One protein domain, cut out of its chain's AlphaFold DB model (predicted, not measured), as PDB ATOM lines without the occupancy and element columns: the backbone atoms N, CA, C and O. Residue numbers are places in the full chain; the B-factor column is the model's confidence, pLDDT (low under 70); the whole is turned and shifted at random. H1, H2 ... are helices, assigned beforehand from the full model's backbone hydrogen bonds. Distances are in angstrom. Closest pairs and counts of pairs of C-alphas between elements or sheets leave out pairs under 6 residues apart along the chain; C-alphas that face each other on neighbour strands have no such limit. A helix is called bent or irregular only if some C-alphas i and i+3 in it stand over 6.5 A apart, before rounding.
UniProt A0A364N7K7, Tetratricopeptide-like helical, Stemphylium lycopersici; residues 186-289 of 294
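What this domain is: This is residues 186 to 289 of the 294 residues of the protein "Tetratricopeptide-like helical" of Stemphylium lycopersici (UniProt A0A364N7K7). A long hairpin of H3 and H4 is the core; H2 and H6 pack crosswise on it, bent H1 packs at one end and little H5 is at the other. Printed are 104 residues with six named helices, H1 to H6, and no named strand: all helix, compact, radius of gyration of the C-alphas 13.4 A, spans 39 by 26 by 24 A.

Where its parts are: H1, residues 186 to 203, begins at C-alpha 186 (93.996, 131.319, 80.064); assigned as one helix by its hydrogen bonds, it is bent, C-alphas 193 and 196 being 7.5 A apart, with arms H1a, 186 to 193, and H1b, 196 to 203. H2 is 208 to 215, H3 220 to 237, 24.5 A, H4 240 to 263, 34.3 A, H5 270 to 273, and H6 276 to 287, ending at C-alpha 287 (108.850, 119.945, 96.772).

How they stand to each other: H1a touches H3, C-alphas of Leu 191 and Cys 237 closest at 4.9 A. H2 touches H4, Gly 208 and Asp 256 C-alphas closest at 5.0 A. Hairpin H3 and H4 touch at a shallow tilt of 15 degrees, opposite ways, C-alphas of Leu 230 and Ala 254 closest at 5.2 A. H6 touches H4, C-alphas of Leu 255 and Pro 285 closest at 4.8 A. Every O i to N i+4 pair is within hydrogen-bond range in H1a, H1b and H2, but 11 of 14 in H3, 15 of 20 in H4 and 5 of 8 in H6.

The domain as a whole: The farthest C-alphas, of Leu 241 and Pro 270, are 40.9 A apart. The printed part has no cut and no long link. Residues 186 to 195 and 271 to 278 have pLDDT under 70.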
ATOM      1  N   SER A 186      92.784 132.163  80.088       52.53
ATOM      2  CA  SER A 186      93.996 131.319  80.064       52.53
ATOM      3  C   SER A 186      93.755 129.920  80.642       52.53
ATOM      4  O   SER A 186      94.168 128.925  80.047       52.53
ATOM      5  N   TRP A 187      93.026 129.823  81.759       50.16
ATOM      6  CA  TRP A 187      92.634 128.546  82.364       50.16
ATOM      7  C   TRP A 187      91.674 127.769  81.460       50.16
ATOM      8  O   TRP A 187      91.896 126.586  81.207       50.16
ATOM      9  N   GLN A 188      90.650 128.435  80.910       52.94
ATOM     10  CA  GLN A 188      89.737 127.804  79.950       52.94
ATOM     11  C   GLN A 188      90.492 127.327  78.706       52.94
ATOM     12  O   GLN A 188      90.219 126.234  78.223       52.94
ATOM     13  N   GLY A 189      91.479 128.097  78.232       60.34
ATOM     14  CA  GLY A 189      92.342 127.711  77.116       60.34
ATOM     15  C   GLY A 189      93.191 126.469  77.405       60.34
ATOM     16  O   GLY A 189      93.212 125.540  76.599       60.34
ATOM     17  N   ASN A 190      93.846 126.406  78.568       53.28
ATOM     18  CA  ASN A 190      94.661 125.252  78.965       53.28
ATOM     19  C   ASN A 190      93.808 124.008  79.232       53.28
ATOM     20  O   ASN A 190      94.137 122.923  78.749       53.28
ATOM     21  N   LEU A 191      92.676 124.163  79.922       61.03
ATOM     22  CA  LEU A 191      91.736 123.072  80.152       61.03
ATOM     23  C   LEU A 191      91.126 122.569  78.835       61.03
ATOM     24  O   LEU A 191      91.011 121.360  78.648       61.03
ATOM     25  N   ALA A 192      90.774 123.460  77.904       66.69
ATOM     26  CA  ALA A 192      90.264 123.072  76.589       66.69
ATOM     27  C   ALA A 192      91.318 122.328  75.753       66.69
ATOM     28  O   ALA A 192      90.977 121.416  75.005       66.69
ATOM     29  N   LYS A 193      92.597 122.695  75.889       69.50
ATOM     30  CA  LYS A 193      93.695 122.135  75.091       69.50
ATOM     31  C   LYS A 193      94.266 120.828  75.647       69.50
ATOM     32  O   LYS A 193      94.617 119.948  74.864       69.50
ATOM     33  N   PHE A 194      94.371 120.712  76.972       68.88
ATOM     34  CA  PHE A 194      95.077 119.615  77.650       68.88
ATOM     35  C   PHE A 194      94.209 118.834  78.644       68.88
ATOM     36  O   PHE A 194      94.594 117.752  79.089       68.88
ATOM     37  N   GLY A 195      93.027 119.344  79.000       68.19
ATOM     38  CA  GLY A 195      92.174 118.738  80.021       68.19
ATOM     39  C   GLY A 195      91.697 117.328  79.672       68.19
ATOM     40  O   GLY A 195      91.559 116.501  80.569       68.19
ATOM     41  N   ALA A 196      91.479 117.024  78.388       75.06
ATOM     42  CA  ALA A 196      91.083 115.685  77.950       75.06
ATOM     43  C   ALA A 196      92.209 114.659  78.164       75.06
ATOM     44  O   ALA A 196      91.970 113.578  78.694       75.06
ATOM     45  N   GLN A 197      93.444 115.019  77.817       74.38
ATOM     46  CA  GLN A 197      94.631 114.182  77.969       74.38
ATOM     47  C   GLN A 197      94.952 113.960  79.449       74.38
ATOM     48  O   GLN A 197      95.209 112.829  79.853       74.38
ATOM     49  N   LEU A 198      94.851 115.008  80.273       72.19
ATOM     50  CA  LEU A 198      95.032 114.894  81.721       72.19
ATOM     51  C   LEU A 198      93.985 113.969  82.357       72.19
ATOM     52  O   LEU A 198      94.337 113.113  83.164       72.19
ATOM     53  N   LYS A 199      92.715 114.068  81.942       77.88
ATOM     54  CA  LYS A 199      91.651 113.161  82.401       77.88
ATOM     55  C   LYS A 199      91.853 111.720  81.934       77.88
ATOM     56  O   LYS A 199      91.525 110.804  82.680       77.88
ATOM     57  N   LEU A 200      92.393 111.500  80.733       79.12
ATOM     58  CA  LEU A 200      92.724 110.158  80.243       79.12
ATOM     59  C   LEU A 200      93.865 109.526  81.046       79.12
ATOM     60  O   LEU A 200      93.748 108.372  81.443       79.12
ATOM     61  N   ILE A 201      94.927 110.286  81.335       73.81
ATOM     62  CA  ILE A 201      96.036 109.830  82.191       73.81
ATOM     63  C   ILE A 201      95.510 109.462  83.587       73.81
ATOM     64  O   ILE A 201      95.874 108.421  84.127       73.81
ATOM     65  N   GLN A 202      94.597 110.269  84.135       75.44
ATOM     66  CA  GLN A 202      93.944 109.991  85.419       75.44
ATOM     67  C   GLN A 202      93.071 108.731  85.370       75.44
ATOM     68  O   GLN A 202      93.170 107.881  86.253       75.44
ATOM     69  N   ALA A 203      92.232 108.592  84.341       80.25
ATOM     70  CA  ALA A 203      91.337 107.447  84.181       80.25
ATOM     71  C   ALA A 203      92.098 106.131  83.964       80.25
ATOM     72  O   ALA A 203      91.621 105.077  84.373       80.25
ATOM     73  N   ALA A 204      93.282 106.194  83.352       82.69
ATOM     74  CA  ALA A 204      94.140 105.037  83.135       82.69
ATOM     75  C   ALA A 204      94.793 104.507  84.422       82.69
ATOM     76  O   ALA A 204      95.327 103.402  84.390       82.69
ATOM     77  N   GLN A 205      94.786 105.278  85.521       80.75
ATOM     78  CA  GLN A 205      95.503 104.952  86.765       80.75
ATOM     79  C   GLN A 205      96.954 104.497  86.513       80.75
ATOM     80  O   GLN A 205      97.458 103.584  87.164       80.75
ATOM     81  N   ALA A 206      97.610 105.116  85.529       80.44
ATOM     82  CA  ALA A 206      98.959 104.753  85.120       80.44
ATOM     83  C   ALA A 206      99.961 105.010  86.256       80.44
ATOM     84  O   ALA A 206      99.798 105.966  87.010       80.44
ATOM     85  N   SER A 207     101.013 104.193  86.353       85.69
ATOM     86  CA  SER A 207     102.178 104.500  87.196       85.69
ATOM     87  C   SER A 207     103.157 105.431  86.467       85.69
ATOM     88  O   SER A 207     103.124 105.532  85.234       85.69
ATOM     89  N   GLY A 208     104.098 106.065  87.181       81.06
ATOM     90  CA  GLY A 208     105.157 106.849  86.525       81.06
ATOM     91  C   GLY A 208     106.004 106.015  85.550       81.06
ATOM     92  O   GLY A 208     106.465 106.512  84.520       81.06
ATOM     93  N   VAL A 209     106.144 104.710  85.804       83.38
ATOM     94  CA  VAL A 209     106.823 103.777  84.893       83.38
ATOM     95  C   VAL A 209     106.038 103.598  83.595       83.38
ATOM     96  O   VAL A 209     106.633 103.589  82.517       83.38
ATOM     97  N   ASP A 210     104.712 103.487  83.672       84.19
ATOM     98  CA  ASP A 210     103.864 103.336  82.487       84.19
ATOM     99  C   ASP A 210     103.866 104.608  81.642       84.19
ATOM    100  O   ASP A 210     103.992 104.529  80.420       84.19
ATOM    101  N   VAL A 211     103.831 105.776  82.291       82.75
ATOM    102  CA  VAL A 211     103.939 107.075  81.614       82.75
ATOM    103  C   VAL A 211     105.307 107.236  80.946       82.75
ATOM    104  O   VAL A 211     105.368 107.595  79.771       82.75
ATOM    105  N   SER A 212     106.401 106.906  81.641       82.00
ATOM    106  CA  SER A 212     107.755 106.943  81.065       82.00
ATOM    107  C   SER A 212     107.891 106.001  79.872       82.00
ATOM    108  O   SER A 212     108.451 106.374  78.845       82.00
ATOM    109  N   ARG A 213     107.359 104.779  79.986       83.81
ATOM    110  CA  ARG A 213     107.419 103.771  78.922       83.81
ATOM    111  C   ARG A 213     106.610 104.196  77.701       83.81
ATOM    112  O   ARG A 213     107.091 104.048  76.584       83.81
ATOM    113  N   ALA A 214     105.409 104.735  77.910       80.56
ATOM    114  CA  ALA A 214     104.555 105.223  76.833       80.56
ATOM    115  C   ALA A 214     105.147 106.461  76.141       80.56
ATOM    116  O   ALA A 214     105.088 106.566  74.918       80.56
ATOM    117  N   ALA A 215     105.738 107.381  76.908       77.94
ATOM    118  CA  ALA A 215     106.350 108.593  76.372       77.94
ATOM    119  C   ALA A 215     107.725 108.345  75.726       77.94
ATOM    120  O   ALA A 215     108.144 109.135  74.884       77.94
ATOM    121  N   SER A 216     108.418 107.267  76.118       83.12
ATOM    122  CA  SER A 216     109.756 106.877  75.651       83.12
ATOM    123  C   SER A 216     110.719 108.075  75.508       83.12
ATOM    124  O   SER A 216     111.192 108.392  74.409       83.12
ATOM    125  N   PRO A 217     110.980 108.819  76.601       81.75
ATOM    126  CA  PRO A 217     111.751 110.055  76.547       81.75
ATOM    127  C   PRO A 217     113.222 109.786  76.193       81.75
ATOM    128  O   PRO A 217     114.036 109.405  77.029       81.75
ATOM    129  N   SER A 218     113.573 110.024  74.929       75.06
ATOM    130  CA  SER A 218     114.946 109.906  74.416       75.06
ATOM    131  C   SER A 218     115.808 111.149  74.643       75.06
ATOM    132  O   SER A 218     117.033 111.059  74.687       75.06
ATOM    133  N   MET A 219     115.178 112.317  74.782       71.62
ATOM    134  CA  MET A 219     115.848 113.593  74.999       71.62
ATOM    135  C   MET A 219     115.526 114.142  76.378       71.62
ATOM    136  O   MET A 219     114.419 113.992  76.892       71.62
ATOM    137  N   LEU A 220     116.470 114.895  76.927       70.88
ATOM    138  CA  LEU A 220     116.298 115.635  78.167       70.88
ATOM    139  C   LEU A 220     115.012 116.481  78.201       70.88
ATOM    140  O   LEU A 220     114.277 116.474  79.186       70.88
ATOM    141  N   LEU A 221     114.726 117.203  77.115       70.62
ATOM    142  CA  LEU A 221     113.545 118.060  77.036       70.62
ATOM    143  C   LEU A 221     112.239 117.258  77.133       70.62
ATOM    144  O   LEU A 221     111.236 117.798  77.587       70.62
ATOM    145  N   HIS A 222     112.248 115.973  76.759       77.75
ATOM    146  CA  HIS A 222     111.086 115.101  76.919       77.75
ATOM    147  C   HIS A 222     110.803 114.839  78.399       77.75
ATOM    148  O   HIS A 222     109.649 114.893  78.806       77.75
ATOM    149  N   TRP A 223     111.839 114.649  79.220       79.19
ATOM    150  CA  TRP A 223     111.683 114.494  80.668       79.19
ATOM    151  C   TRP A 223     111.103 115.748  81.322       79.19
ATOM    152  O   TRP A 223     110.124 115.661  82.059       79.19
ATOM    153  N   VAL A 224     111.640 116.923  80.982       78.94
ATOM    154  CA  VAL A 224     111.108 118.205  81.473       78.94
ATOM    155  C   VAL A 224     109.665 118.411  81.001       78.94
ATOM    156  O   VAL A 224     108.819 118.819  81.786       78.94
ATOM    157  N   ALA A 225     109.345 118.085  79.745       78.25
ATOM    158  CA  ALA A 225     107.989 118.210  79.215       78.25
ATOM    159  C   ALA A 225     106.983 117.282  79.918       78.25
ATOM    160  O   ALA A 225     105.862 117.709  80.188       78.25
ATOM    161  N   ILE A 226     107.377 116.044  80.243       80.00
ATOM    162  CA  ILE A 226     106.544 115.112  81.019       80.00
ATOM    163  C   ILE A 226     106.294 115.677  82.420       80.00
ATOM    164  O   ILE A 226     105.151 115.683  82.868       80.00
ATOM    165  N   ILE A 227     107.323 116.209  83.089       84.12
ATOM    166  CA  ILE A 227     107.143 116.822  84.411       84.12
ATOM    167  C   ILE A 227     106.234 118.048  84.328       84.12
ATOM    168  O   ILE A 227     105.300 118.148  85.107       84.12
ATOM    169  N   LEU A 228     106.398 118.937  83.346       80.00
ATOM    170  CA  LEU A 228     105.493 120.081  83.180       80.00
ATOM    171  C   LEU A 228     104.041 119.653  82.917       80.00
ATOM    172  O   LEU A 228     103.107 120.292  83.401       80.00
ATOM    173  N   LEU A 229     103.842 118.564  82.171       81.81
ATOM    174  CA  LEU A 229     102.520 118.001  81.913       81.81
ATOM    175  C   LEU A 229     101.868 117.421  83.171       81.81
ATOM    176  O   LEU A 229     100.648 117.487  83.288       81.81
ATOM    177  N   LEU A 230     102.651 116.843  84.080       84.25
ATOM    178  CA  LEU A 230     102.138 116.157  85.265       84.25
ATOM    179  C   LEU A 230     102.132 117.027  86.518       84.25
ATOM    180  O   LEU A 230     101.290 116.827  87.375       84.25
ATOM    181  N   ASP A 231     103.027 117.992  86.629       83.00
ATOM    182  CA  ASP A 231     103.171 118.824  87.818       83.00
ATOM    183  C   ASP A 231     102.434 120.156  87.629       83.00
ATOM    184  O   ASP A 231     101.619 120.579  88.443       83.00
ATOM    185  N   GLU A 232     102.604 120.792  86.475       79.31
ATOM    186  CA  GLU A 232     102.322 122.224  86.350       79.31
ATOM    187  C   GLU A 232     101.061 122.517  85.541       79.31
ATOM    188  O   GLU A 232     100.224 123.338  85.930       79.31
ATOM    189  N   LEU A 233     100.837 121.768  84.461       76.75
ATOM    190  CA  LEU A 233      99.574 121.830  83.732       76.75
ATOM    191  C   LEU A 233      98.362 121.434  84.592       76.75
ATOM    192  O   LEU A 233      97.344 122.115  84.472       76.75
ATOM    193  N   PRO A 234      98.417 120.439  85.496       79.81
ATOM    194  CA  PRO A 234      97.284 120.107  86.356       79.81
ATOM    195  C   PRO A 234      96.944 121.227  87.342       79.81
ATOM    196  O   PRO A 234      95.769 121.547  87.489       79.81
ATOM    197  N   ARG A 235      97.935 121.924  87.915       77.25
ATOM    198  CA  ARG A 235      97.726 123.131  88.754       77.25
ATOM    199  C   ARG A 235      97.044 124.258  87.976       77.25
ATOM    200  O   ARG A 235      96.210 125.003  88.500       77.25
ATOM    201  N   ASN A 236      97.355 124.342  86.686       76.81
ATOM    202  CA  ASN A 236      96.771 125.308  85.766       76.81
ATOM    203  C   ASN A 236      95.458 124.867  85.120       76.81
ATOM    204  O   ASN A 236      94.787 125.717  84.549       76.81
ATOM    205  N   CYS A 237      95.062 123.596  85.216       71.88
ATOM    206  CA  CYS A 237      93.821 123.071  84.634       71.88
ATOM    207  C   CYS A 237      92.772 122.721  85.696       71.88
ATOM    208  O   CYS A 237      91.577 122.874  85.452       71.88
ATOM    209  N   PHE A 238      93.180 122.316  86.894       73.69
ATOM    210  CA  PHE A 238      92.295 121.882  87.970       73.69
ATOM    211  C   PHE A 238      92.444 122.820  89.171       73.69
ATOM    212  O   PHE A 238      93.374 122.718  89.967       73.69
ATOM    213  N   ARG A 239      91.512 123.772  89.289       71.38
ATOM    214  CA  ARG A 239      91.462 124.767  90.373       71.38
ATOM    215  C   ARG A 239      90.166 124.626  91.179       71.38
ATOM    216  O   ARG A 239      89.226 123.945  90.764       71.38
ATOM    217  N   GLY A 240      90.110 125.265  92.347       79.06
ATOM    218  CA  GLY A 240      88.938 125.223  93.226       79.06
ATOM    219  C   GLY A 240      88.611 123.796  93.673       79.06
ATOM    220  O   GLY A 240      89.490 123.073  94.127       79.06
ATOM    221  N   LEU A 241      87.359 123.363  93.499       72.25
ATOM    222  CA  LEU A 241      86.907 122.023  93.904       72.25
ATOM    223  C   LEU A 241      87.560 120.870  93.128       72.25
ATOM    224  O   LEU A 241      87.383 119.726  93.520       72.25
ATOM    225  N   GLN A 242      88.283 121.136  92.038       72.31
ATOM    226  CA  GLN A 242      88.997 120.103  91.276       72.31
ATOM    227  C   GLN A 242      90.476 119.993  91.668       72.31
ATOM    228  O   GLN A 242      91.152 119.088  91.198       72.31
ATOM    229  N   VAL A 243      90.981 120.864  92.551       77.44
ATOM    230  CA  VAL A 243      92.409 120.901  92.914       77.44
ATOM    231  C   VAL A 243      92.893 119.605  93.576       77.44
ATOM    232  O   VAL A 243      94.058 119.247  93.459       77.44
ATOM    233  N   TRP A 244      91.995 118.853  94.221       78.31
ATOM    234  CA  TRP A 244      92.331 117.556  94.812       78.31
ATOM    235  C   TRP A 244      92.845 116.558  93.766       78.31
ATOM    236  O   TRP A 244      93.648 115.698  94.105       78.31
ATOM    237  N   ILE A 245      92.434 116.681  92.499       77.00
ATOM    238  CA  ILE A 245      92.899 115.823  91.402       77.00
ATOM    239  C   ILE A 245      94.407 115.997  91.196       77.00
ATOM    240  O   ILE A 245      95.131 115.023  90.990       77.00
ATOM    241  N   THR A 246      94.876 117.241  91.301       82.94
ATOM    242  CA  THR A 246      96.288 117.597  91.192       82.94
ATOM    243  C   THR A 246      97.102 116.910  92.292       82.94
ATOM    244  O   THR A 246      97.957 116.081  91.999       82.94
ATOM    245  N   TYR A 247      96.744 117.137  93.557       81.44
ATOM    246  CA  TYR A 247      97.502 116.618  94.702       81.44
ATOM    247  C   TYR A 247      97.424 115.094  94.870       81.44
ATOM    248  O   TYR A 247      98.359 114.456  95.343       81.44
ATOM    249  N   THR A 248      96.305 114.471  94.495       80.56
ATOM    250  CA  THR A 248      96.099 113.037  94.771       80.56
ATOM    251  C   THR A 248      96.609 112.110  93.674       80.56
ATOM    252  O   THR A 248      96.945 110.962  93.980       80.56
ATOM    253  N   ILE A 249      96.656 112.581  92.423       82.12
ATOM    254  CA  ILE A 249      96.969 111.753  91.249       82.12
ATOM    255  C   ILE A 249      98.184 112.310  90.512       82.12
ATOM    256  O   ILE A 249      99.162 111.596  90.302       82.12
ATOM    257  N   SER A 250      98.123 113.582  90.122       86.62
ATOM    258  CA  SER A 250      99.146 114.206  89.283       86.62
ATOM    259  C   SER A 250     100.492 114.343  89.999       86.62
ATOM    260  O   SER A 250     101.509 113.974  89.419       86.62
ATOM    261  N   ASP A 251     100.496 114.741  91.270       87.62
ATOM    262  CA  ASP A 251     101.730 114.921  92.051       87.62
ATOM    263  C   ASP A 251     102.467 113.604  92.285       87.62
ATOM    264  O   ASP A 251     103.684 113.542  92.146       87.62
ATOM    265  N   LYS A 252     101.734 112.517  92.550       88.75
ATOM    266  CA  LYS A 252     102.328 111.178  92.700       88.75
ATOM    267  C   LYS A 252     103.010 110.723  91.416       88.75
ATOM    268  O   LYS A 252     104.124 110.213  91.449       88.75
ATOM    269  N   LEU A 253     102.356 110.948  90.277       88.88
ATOM    270  CA  LEU A 253     102.926 110.633  88.971       88.88
ATOM    271  C   LEU A 253     104.147 111.499  88.662       88.88
ATOM    272  O   LEU A 253     105.162 110.981  88.203       88.88
ATOM    273  N   ALA A 254     104.062 112.804  88.918       91.31
ATOM    274  CA  ALA A 254     105.174 113.723  88.725       91.31
ATOM    275  C   ALA A 254     106.373 113.348  89.610       91.31
ATOM    276  O   ALA A 254     107.506 113.377  89.131       91.31
ATOM    277  N   LEU A 255     106.129 112.943  90.860       91.00
ATOM    278  CA  LEU A 255     107.152 112.487  91.798       91.00
ATOM    279  C   LEU A 255     107.835 111.209  91.305       91.00
ATOM    280  O   LEU A 255     109.062 111.175  91.227       91.00
ATOM    281  N   ASP A 256     107.067 110.191  90.908       91.06
ATOM    282  CA  ASP A 256     107.614 108.942  90.364       91.06
ATOM    283  C   ASP A 256     108.533 109.206  89.161       91.06
ATOM    284  O   ASP A 256     109.633 108.649  89.065       91.06
ATOM    285  N   ILE A 257     108.103 110.088  88.248       90.00
ATOM    286  CA  ILE A 257     108.908 110.516  87.100       90.00
ATOM    287  C   ILE A 257     110.154 111.271  87.565       90.00
ATOM    288  O   ILE A 257     111.252 110.941  87.121       90.00
ATOM    289  N   GLY A 258     110.007 112.251  88.461       90.56
ATOM    290  CA  GLY A 258     111.101 113.066  88.994       90.56
ATOM    291  C   GLY A 258     112.201 112.210  89.622       90.56
ATOM    292  O   GLY A 258     113.369 112.326  89.243       90.56
ATOM    293  N   LEU A 259     111.832 111.254  90.476       90.50
ATOM    294  CA  LEU A 259     112.767 110.290  91.064       90.50
ATOM    295  C   LEU A 259     113.402 109.381  90.009       90.50
ATOM    296  O   LEU A 259     114.595 109.077  90.088       90.50
ATOM    297  N   GLY A 260     112.638 108.978  88.991       87.81
ATOM    298  CA  GLY A 260     113.163 108.279  87.819       87.81
ATOM    299  C   GLY A 260     114.253 109.081  87.101       87.81
ATOM    300  O   GLY A 260     115.315 108.537  86.797       87.81
ATOM    301  N   THR A 261     114.045 110.388  86.902       88.06
ATOM    302  CA  THR A 261     115.036 111.257  86.245       88.06
ATOM    303  C   THR A 261     116.337 111.359  87.039       88.06
ATOM    304  O   THR A 261     117.419 111.300  86.448       88.06
ATOM    305  N   ILE A 262     116.254 111.427  88.373       87.31
ATOM    306  CA  ILE A 262     117.425 111.442  89.259       87.31
ATOM    307  C   ILE A 262     118.185 110.119  89.165       87.31
ATOM    308  O   ILE A 262     119.401 110.127  88.976       87.31
ATOM    309  N   LYS A 263     117.481 108.981  89.234       87.00
ATOM    310  CA  LYS A 263     118.093 107.645  89.106       87.00
ATOM    311  C   LYS A 263     118.819 107.464  87.772       87.00
ATOM    312  O   LYS A 263     119.849 106.799  87.726       87.00
ATOM    313  N   CYS A 264     118.311 108.072  86.702       83.31
ATOM    314  CA  CYS A 264     118.930 108.043  85.377       83.31
ATOM    315  C   CYS A 264     120.043 109.088  85.176       83.31
ATOM    316  O   CYS A 264     120.599 109.165  84.081       83.31
ATOM    317  N   GLY A 265     120.377 109.897  86.187       86.19
ATOM    318  CA  GLY A 265     121.438 110.903  86.097       86.19
ATOM    319  C   GLY A 265     121.088 112.119  85.228       86.19
ATOM    320  O   GLY A 265     121.980 112.842  84.781       86.19
ATOM    321  N   VAL A 266     119.798 112.345  84.952       84.06
ATOM    322  CA  VAL A 266     119.334 113.429  84.072       84.06
ATOM    323  C   VAL A 266     119.748 114.813  84.605       84.06
ATOM    324  O   VAL A 266     120.286 115.589  83.814       84.06
ATOM    325  N   PRO A 267     119.602 115.140  85.910       81.50
ATOM    326  CA  PRO A 267     120.026 116.439  86.444       81.50
ATOM    327  C   PRO A 267     121.530 116.723  86.329       81.50
ATOM    328  O   PRO A 267     121.940 117.880  86.260       81.50
ATOM    329  N   GLN A 268     122.356 115.675  86.303       84.31
ATOM    330  CA  GLN A 268     123.814 115.769  86.204       84.31
ATOM    331  C   GLN A 268     124.298 115.894  84.753       84.31
ATOM    332  O   GLN A 268     125.482 116.125  84.516       84.31
ATOM    333  N   HIS A 269     123.407 115.764  83.768       79.19
ATOM    334  CA  HIS A 269     123.773 115.958  82.374       79.19
ATOM    335  C   HIS A 269     124.163 117.433  82.131       79.19
ATOM    336  O   HIS A 269     123.420 118.321  82.554       79.19
ATOM    337  N   PRO A 270     125.255 117.753  81.405       73.81
ATOM    338  CA  PRO A 270     125.720 119.137  81.217       73.81
ATOM    339  C   PRO A 270     124.670 120.095  80.628       73.81
ATOM    340  O   PRO A 270     124.663 121.286  80.920       73.81
ATOM    341  N   GLN A 271     123.741 119.570  79.822       65.25
ATOM    342  CA  GLN A 271     122.620 120.340  79.258       65.25
ATOM    343  C   GLN A 271     121.515 120.685  80.278       65.25
ATOM    344  O   GLN A 271     120.620 121.460  79.955       65.25
ATOM    345  N   VAL A 272     121.565 120.123  81.487       63.81
ATOM    346  CA  VAL A 272     120.673 120.437  82.618       63.81
ATOM    347  C   VAL A 272     121.425 121.150  83.712       63.81
ATOM    348  O   VAL A 272     120.978 122.187  84.179       63.81
ATOM    349  N   GLN A 273     122.577 120.603  84.095       69.06
ATOM    350  CA  GLN A 273     123.332 121.012  85.271       69.06
ATOM    351  C   GLN A 273     123.604 122.522  85.296       69.06
ATOM    352  O   GLN A 273     123.536 123.146  86.352       69.06
ATOM    353  N   PHE A 274     123.875 123.116  84.129       58.66
ATOM    354  CA  PHE A 274     124.147 124.550  83.990       58.66
ATOM    355  C   PHE A 274     122.904 125.391  83.656       58.66
ATOM    356  O   PHE A 274     122.961 126.620  83.673       58.66
ATOM    357  N   PHE A 275     121.766 124.750  83.388       65.19
ATOM    358  CA  PHE A 275     120.489 125.386  83.082       65.19
ATOM    359  C   PHE A 275     119.550 125.266  84.278       65.19
ATOM    360  O   PHE A 275     118.665 124.414  84.323       65.19
ATOM    361  N   VAL A 276     119.720 126.191  85.225       66.44
ATOM    362  CA  VAL A 276     118.979 126.255  86.499       66.44
ATOM    363  C   VAL A 276     117.467 126.087  86.322       66.44
ATOM    364  O   VAL A 276     116.832 125.444  87.148       66.44
ATOM    365  N   ALA A 277     116.889 126.611  85.237       64.44
ATOM    366  CA  ALA A 277     115.465 126.459  84.946       64.44
ATOM    367  C   ALA A 277     115.049 124.992  84.735       64.44
ATOM    368  O   ALA A 277     114.018 124.576  85.246       64.44
ATOM    369  N   TYR A 278     115.842 124.194  84.016       68.38
ATOM    370  CA  TYR A 278     115.535 122.780  83.794       68.38
ATOM    371  C   TYR A 278     115.784 121.954  85.045       68.38
ATOM    372  O   TYR A 278     114.945 121.125  85.381       68.38
ATOM    373  N   SER A 279     116.874 122.227  85.769       75.31
ATOM    374  CA  SER A 279     117.114 121.595  87.067       75.31
ATOM    375  C   SER A 279     115.946 121.850  88.007       75.31
ATOM    376  O   SER A 279     115.400 120.901  88.551       75.31
ATOM    377  N   PHE A 280     115.508 123.105  88.128       79.62
ATOM    378  CA  PHE A 280     114.366 123.479  88.955       79.62
ATOM    379  C   PHE A 280     113.144 122.609  88.644       79.62
ATOM    380  O   PHE A 280     112.651 121.937  89.541       79.62
ATOM    381  N   TRP A 281     112.740 122.511  87.371       79.62
ATOM    382  CA  TRP A 281     111.597 121.684  86.969       79.62
ATOM    383  C   TRP A 281     111.741 120.207  87.311       79.62
ATOM    384  O   TRP A 281     110.760 119.599  87.718       79.62
ATOM    385  N   LEU A 282     112.937 119.631  87.192       82.50
ATOM    386  CA  LEU A 282     113.165 118.234  87.566       82.50
ATOM    387  C   LEU A 282     113.035 117.996  89.078       82.50
ATOM    388  O   LEU A 282     112.687 116.885  89.479       82.50
ATOM    389  N   TYR A 283     113.299 119.018  89.902       87.00
ATOM    390  CA  TYR A 283     113.213 118.914  91.359       87.00
ATOM    391  C   TYR A 283     111.838 119.282  91.943       87.00
ATOM    392  O   TYR A 283     111.487 118.784  93.011       87.00
ATOM    393  N   MET A 284     111.031 120.078  91.236       85.19
ATOM    394  CA  MET A 284     109.723 120.552  91.717       85.19
ATOM    395  C   MET A 284     108.759 119.460  92.213       85.19
ATOM    396  O   MET A 284     108.140 119.672  93.256       85.19
ATOM    397  N   PRO A 285     108.657 118.272  91.584       90.25
ATOM    398  CA  PRO A 285     107.763 117.230  92.085       90.25
ATOM    399  C   PRO A 285     108.081 116.737  93.505       90.25
ATOM    400  O   PRO A 285     107.185 116.271  94.201       90.25
ATOM    401  N   MET A 286     109.339 116.840  93.951       89.38
ATOM    402  CA  MET A 286     109.724 116.487  95.325       89.38
ATOM    403  C   MET A 286     109.273 117.553  96.324       89.38
ATOM    404  O   MET A 286     108.783 117.205  97.389       89.38
ATOM    405  N   GLU A 287     109.353 118.831  95.953       83.69
ATOM    406  CA  GLU A 287     108.850 119.945  96.772       83.69
ATOM    407  C   GLU A 287     107.319 119.922  96.908       83.69
ATOM    408  O   GLU A 287     106.762 120.398  97.894       83.69
ATOM    409  N   HIS A 288     106.623 119.367  95.914       83.88
ATOM    410  CA  HIS A 288     105.171 119.193  95.935       83.88
ATOM    411  C   HIS A 288     104.709 117.898  96.616       83.88
ATOM    412  O   HIS A 288     103.512 117.721  96.841       83.88
ATOM    413  N   SER A 289     105.628 116.991  96.942       81.62
ATOM    414  CA  SER A 289     105.303 115.746  97.625       81.62
ATOM    415  C   SER A 289     105.019 115.995  99.105       81.62
ATOM    416  O   SER A 289     105.809 116.607  99.815       81.62
TER     417      SER A 289